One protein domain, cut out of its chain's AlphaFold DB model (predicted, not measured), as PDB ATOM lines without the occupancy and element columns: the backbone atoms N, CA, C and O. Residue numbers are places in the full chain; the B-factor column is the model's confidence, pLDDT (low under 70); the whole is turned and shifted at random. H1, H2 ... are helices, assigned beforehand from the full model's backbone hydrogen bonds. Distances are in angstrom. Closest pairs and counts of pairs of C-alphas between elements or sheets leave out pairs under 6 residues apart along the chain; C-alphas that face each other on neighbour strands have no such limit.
ATOM      1  N   GLU A  15     300.995 160.009 419.400       84.50
ATOM      2  CA  GLU A  15     300.543 158.694 418.927       84.50
ATOM      3  C   GLU A  15     300.042 157.783 420.074       84.50
ATOM      4  O   GLU A  15     299.527 156.695 419.800       84.50
ATOM      5  N   ILE A  16     300.191 158.192 421.342       85.62
ATOM      6  CA  ILE A  16     299.818 157.429 422.551       85.62
ATOM      7  C   ILE A  16     298.602 158.040 423.275       85.62
ATOM      8  O   ILE A  16     297.816 157.282 423.849       85.62
ATOM      9  N   ASP A  17     298.403 159.362 423.228       85.69
ATOM     10  CA  ASP A  17     297.227 160.020 423.814       85.69
ATOM     11  C   ASP A  17     295.926 159.644 423.087       85.69
ATOM     12  O   ASP A  17     295.772 159.829 421.882       85.69
ATOM     13  N   VAL A  18     294.946 159.169 423.856       84.81
ATOM     14  CA  VAL A  18     293.627 158.720 423.389       84.81
ATOM     15  C   VAL A  18     292.768 159.879 422.848       84.81
ATOM     16  O   VAL A  18     291.803 159.630 422.124       84.81
ATOM     17  N   LEU A  19     293.088 161.135 423.188       81.81
ATOM     18  CA  LEU A  19     292.386 162.328 422.688       81.81
ATOM     19  C   LEU A  19     293.029 162.944 421.430       81.81
ATOM     20  O   LEU A  19     292.430 163.829 420.812       81.81
ATOM     21  N   SER A  20     294.210 162.472 421.027       85.06
ATOM     22  CA  SER A  20     294.951 162.975 419.870       85.06
ATOM     23  C   SER A  20     294.307 162.575 418.530       85.06
ATOM     24  O   SER A  20     293.891 161.424 418.360       85.06
ATOM     25  N   PRO A  21     294.295 163.459 417.510       85.19
ATOM     26  CA  PRO A  21     293.889 163.089 416.151       85.19
ATOM     27  C   PRO A  21     294.850 162.085 415.484       85.19
ATOM     28  O   PRO A  21     294.463 161.440 414.510       85.19
ATOM     29  N   ASN A  22     296.074 161.942 416.007       86.75
ATOM     30  CA  ASN A  22     297.121 161.043 415.512       86.75
ATOM     31  C   ASN A  22     297.214 159.718 416.305       86.75
ATOM     32  O   ASN A  22     298.130 158.928 416.074       86.75
ATOM     33  N   PHE A  23     296.272 159.454 417.223       90.00
ATOM     34  CA  PHE A  23     296.281 158.292 418.118       90.00
ATOM     35  C   PHE A  23     296.466 156.949 417.389       90.00
ATOM     36  O   PHE A  23     295.676 156.563 416.520       90.00
ATOM     37  N   ASN A  24     297.479 156.182 417.800       86.88
ATOM     38  CA  ASN A  24     297.797 154.873 417.246       86.88
ATOM     39  C   ASN A  24     297.423 153.763 418.252       86.88
ATOM     40  O   ASN A  24     298.216 153.439 419.143       86.88
ATOM     41  N   PRO A  25     296.254 153.104 418.104       88.25
ATOM     42  CA  PRO A  25     295.754 152.155 419.100       88.25
ATOM     43  C   PRO A  25     296.649 150.923 419.274       88.25
ATOM     44  O   PRO A  25     296.643 150.307 420.337       88.25
ATOM     45  N   LEU A  26     297.432 150.551 418.252       85.94
ATOM     46  CA  LEU A  26     298.357 149.420 418.339       85.94
ATOM     47  C   LEU A  26     299.628 149.805 419.105       85.94
ATOM     48  O   LEU A  26     300.132 148.989 419.871       85.94
ATOM     49  N   LYS A  27     300.113 151.043 418.951       84.56
ATOM     50  CA  LYS A  27     301.238 151.578 419.732       84.56
ATOM     51  C   LYS A  27     300.851 151.739 421.201       84.56
ATOM     52  O   LYS A  27     301.545 151.209 422.065       84.56
ATOM     53  N   ALA A  28     299.706 152.369 421.469       87.56
ATOM     54  CA  ALA A  28     299.177 152.544 422.819       87.56
ATOM     55  C   ALA A  28     298.978 151.200 423.549       87.56
ATOM     56  O   ALA A  28     299.367 151.072 424.704       87.56
ATOM     57  N   LEU A  29     298.481 150.155 422.870       85.88
ATOM     58  CA  LEU A  29     298.300 148.818 423.462       85.88
ATOM     59  C   LEU A  29     299.598 148.181 424.007       85.88
ATOM     60  O   LEU A  29     299.525 147.320 424.884       85.88
ATOM     61  N   TYR A  30     300.771 148.584 423.506       86.19
ATOM     62  CA  TYR A  30     302.079 148.114 423.982       86.19
ATOM     63  C   TYR A  30     302.870 149.175 424.772       86.19
ATOM     64  O   TYR A  30     303.973 148.880 425.237       86.19
ATOM     65  N   ALA A  31     302.332 150.385 424.944       85.50
ATOM     66  CA  ALA A  31     302.963 151.460 425.699       85.50
ATOM     67  C   ALA A  31     302.698 151.309 427.209       85.50
ATOM     68  O   ALA A  31     301.585 151.003 427.636       85.50
ATOM     69  N   SER A  32     303.708 151.558 428.044       78.81
ATOM     70  CA  SER A  32     303.578 151.493 429.510       78.81
ATOM     71  C   SER A  32     303.063 152.790 430.151       78.81
ATOM     72  O   SER A  32     302.888 152.838 431.365       78.81
ATOM     73  N   ASN A  33     302.856 153.841 429.352       79.69
ATOM     74  CA  ASN A  33     302.569 155.215 429.773       79.69
ATOM     75  C   ASN A  33     301.245 155.779 429.208       79.69
ATOM     76  O   ASN A  33     301.085 156.993 429.149       79.69
ATOM     77  N   VAL A  34     300.289 154.930 428.805       81.31
ATOM     78  CA  VAL A  34     298.980 155.395 428.300       81.31
ATOM     79  C   VAL A  34     298.189 156.112 429.400       81.31
ATOM     80  O   VAL A  34     297.713 155.487 430.350       81.31
ATOM     81  N   THR A  35     297.981 157.416 429.241       76.62
ATOM     82  CA  THR A  35     297.055 158.199 430.065       76.62
ATOM     83  C   THR A  35     295.621 158.014 429.572       76.62
ATOM     84  O   THR A  35     295.248 158.508 428.509       76.62
ATOM     85  N   LEU A  36     294.789 157.313 430.347       78.12
ATOM     86  CA  LEU A  36     293.354 157.223 430.060       78.12
ATOM     87  C   LEU A  36     292.655 158.547 430.436       78.12
ATOM     88  O   LEU A  36     292.867 159.021 431.555       78.12
ATOM     89  N   PRO A  37     291.771 159.114 429.585       79.62
ATOM     90  CA  PRO A  37     291.104 160.399 429.855       79.62
ATOM     91  C   PRO A  37     290.243 160.444 431.127       79.62
ATOM     92  O   PRO A  37     289.930 161.521 431.627       79.62
ATOM     93  N   VAL A  38     289.844 159.280 431.651       79.00
ATOM     94  CA  VAL A  38     289.144 159.129 432.932       79.00
ATOM     95  C   VAL A  38     289.806 157.982 433.695       79.00
ATOM     96  O   VAL A  38     289.616 156.818 433.349       79.00
ATOM     97  N   ALA A  39     290.587 158.307 434.727       74.94
ATOM     98  CA  ALA A  39     291.330 157.317 435.515       74.94
ATOM     99  C   ALA A  39     290.412 156.347 436.288       74.94
ATOM    100  O   ALA A  39     290.729 155.166 436.408       74.94
ATOM    101  N   ASP A  40     289.251 156.827 436.746       77.50
ATOM    102  CA  ASP A  40     288.256 156.048 437.499       77.50
ATOM    103  C   ASP A  40     287.255 155.289 436.596       77.50
ATOM    104  O   ASP A  40     286.204 154.831 437.055       77.50
ATOM    105  N   ALA A  41     287.533 155.165 435.292       79.75
ATOM    106  CA  ALA A  41     286.652 154.466 434.362       79.75
ATOM    107  C   ALA A  41     286.559 152.966 434.695       79.75
ATOM    108  O   ALA A  41     287.566 152.266 434.808       79.75
ATOM    109  N   SER A  42     285.333 152.444 434.803       80.12
ATOM    110  CA  SER A  42     285.104 151.016 435.052       80.12
ATOM    111  C   SER A  42     285.618 150.165 433.887       80.12
ATOM    112  O   SER A  42     285.087 150.219 432.779       80.12
ATOM    113  N   ILE A  43     286.655 149.364 434.143       80.94
ATOM    114  CA  ILE A  43     287.267 148.481 433.145       80.94
ATOM    115  C   ILE A  43     286.414 147.214 433.002       80.94
ATOM    116  O   ILE A  43     286.378 146.371 433.897       80.94
ATOM    117  N   PHE A  44     285.749 147.067 431.856       84.50
ATOM    118  CA  PHE A  44     284.935 145.897 431.518       84.50
ATOM    119  C   PHE A  44     285.710 144.925 430.621       84.50
ATOM    120  O   PHE A  44     286.375 145.333 429.672       84.50
ATOM    121  N   ASN A  45     285.592 143.619 430.873       81.44
ATOM    122  CA  ASN A  45     286.354 142.596 430.144       81.44
ATOM    123  C   ASN A  45     285.784 142.305 428.747       81.44
ATOM    124  O   ASN A  45     286.413 141.617 427.944       81.44
ATOM    125  N   ASN A  46     284.546 142.731 428.481       85.25
ATOM    126  CA  ASN A  46     283.834 142.508 427.225       85.25
ATOM    127  C   ASN A  46     282.640 143.468 427.087       85.25
ATOM    128  O   ASN A  46     282.072 143.918 428.082       85.25
ATOM    129  N   LEU A  47     282.210 143.719 425.846       83.81
ATOM    130  CA  LEU A  47     281.096 144.630 425.540       83.81
ATOM    131  C   LEU A  47     279.781 144.226 426.230       83.81
ATOM    132  O   LEU A  47     279.076 145.087 426.742       83.81
ATOM    133  N   ALA A  48     279.492 142.926 426.346       84.81
ATOM    134  CA  ALA A  48     278.278 142.429 426.998       84.81
ATOM    135  C   ALA A  48     278.278 142.585 428.536       84.81
ATOM    136  O   ALA A  48     277.264 142.314 429.181       84.81
ATOM    137  N   GLU A  49     279.397 142.992 429.140       85.12
ATOM    138  CA  GLU A  49     279.494 143.399 430.545       85.12
ATOM    139  C   GLU A  49     279.166 144.897 430.685       85.12
ATOM    140  O   GLU A  49     278.325 145.262 431.507       85.12
ATOM    141  N   TYR A  50     279.714 145.734 429.796       84.75
ATOM    142  CA  TYR A  50     279.387 147.161 429.674       84.75
ATOM    143  C   TYR A  50     277.904 147.406 429.335       84.75
ATOM    144  O   TYR A  50     277.238 148.195 430.002       84.75
ATOM    145  N   GLU A  51     277.341 146.671 428.370       86.69
ATOM    146  CA  GLU A  51     275.912 146.732 428.012       86.69
ATOM    147  C   GLU A  51     275.001 146.489 429.228       86.69
ATOM    148  O   GLU A  51     273.967 147.141 429.378       86.69
ATOM    149  N   ARG A  52     275.391 145.576 430.129       83.69
ATOM    150  CA  ARG A  52     274.630 145.262 431.351       83.69
ATOM    151  C   ARG A  52     274.770 146.326 432.426       83.69
ATOM    152  O   ARG A  52     273.821 146.516 433.177       83.69
ATOM    153  N   PHE A  53     275.927 146.978 432.512       83.44
ATOM    154  CA  PHE A  53     276.143 148.111 433.404       83.44
ATOM    155  C   PHE A  53     275.242 149.281 432.987       83.44
ATOM    156  O   PHE A  53     274.373 149.685 433.754       83.44
ATOM    157  N   MET A  54     275.331 149.700 431.720       80.56
ATOM    158  CA  MET A  54     274.484 150.757 431.148       80.56
ATOM    159  C   MET A  54     272.979 150.464 431.287       80.56
ATOM    160  O   MET A  54     272.195 151.370 431.548       80.56
ATOM    161  N   SER A  55     272.565 149.196 431.163       75.50
ATOM    162  CA  SER A  55     271.155 148.786 431.309       75.50
ATOM    163  C   SER A  55     270.629 148.792 432.753       75.50
ATOM    164  O   SER A  55     269.447 148.520 432.961       75.50
ATOM    165  N   LYS A  56     271.483 149.008 433.763       65.06
ATOM    166  CA  LYS A  56     271.125 148.838 435.180       65.06
ATOM    167  C   LYS A  56     270.791 150.158 435.873       65.06
ATOM    168  O   LYS A  56     269.867 150.195 436.687       65.06
ATOM    169  N   ASP A  57     271.493 151.233 435.533       57.72
ATOM    170  CA  ASP A  57     271.331 152.534 436.195       57.72
ATOM    171  C   ASP A  57     269.961 153.182 435.905       57.72
ATOM    172  O   ASP A  57     269.453 153.964 436.712       57.72
ATOM    173  N   GLU A  58     269.290 152.787 434.815       58.56
ATOM    174  CA  GLU A  58     267.911 153.203 434.519       58.56
ATOM    175  C   GLU A  58     266.866 152.621 435.499       58.56
ATOM    176  O   GLU A  58     265.845 153.268 435.757       58.56
ATOM    177  N   GLU A  59     267.089 151.428 436.077       56.12
ATOM    178  CA  GLU A  59     266.109 150.775 436.966       56.12
ATOM    179  C   GLU A  59     266.173 151.263 438.428       56.12
ATOM    180  O   GLU A  59     265.147 151.264 439.114       56.12
TER     181      GLU A  59
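AT A GLANCE: This is residues 15 to 59 of the 595 residues of an uncharacterized protein of Strongylocentrotus purpuratus (UniProt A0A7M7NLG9). There is little regular structure here: a drawn-out chain with a short helix toward each end of a rod, H1 and H2, joined by a long link without a named element. Residues 15 to 24 loop round before H1, and at the other end residues 54 to 59, of which 54 belongs to H2, stick out. The printed part has 45 residues, 14 of them in the two named helices, with no named strand; the class is all helix. It is only just loose, close to extended, with a radius of gyration of the C-alphas of 13.6 A and spans of 39 by 18 by 16 A.

IN THESE COORDINATES: Start at C-alpha 15 at (300.543, 158.694, 418.927). Find C-alpha 25 at (295.754, 152.155, 419.100), where H1, residues 25 to 30, begins. H2, residues 47 to 54, runs 10.6 A to C-alpha 54 at (274.484, 150.757, 431.148).

HOW THE PARTS SIT: H1 and H2 are apart, with no C-alpha of the one within 8 A of the other. Look at O i to N i+4: 1 of 2 pairs in H1 and 3 of 4 in H2 are within hydrogen-bond range.

THE WHOLE: The C-alphas of Glu 15 and Glu 59, the two farthest apart, are 39.7 A apart. The link, residues 31 to 46, is long. The printed part has no cut; pLDDT is under 70 at residues 56 to 59.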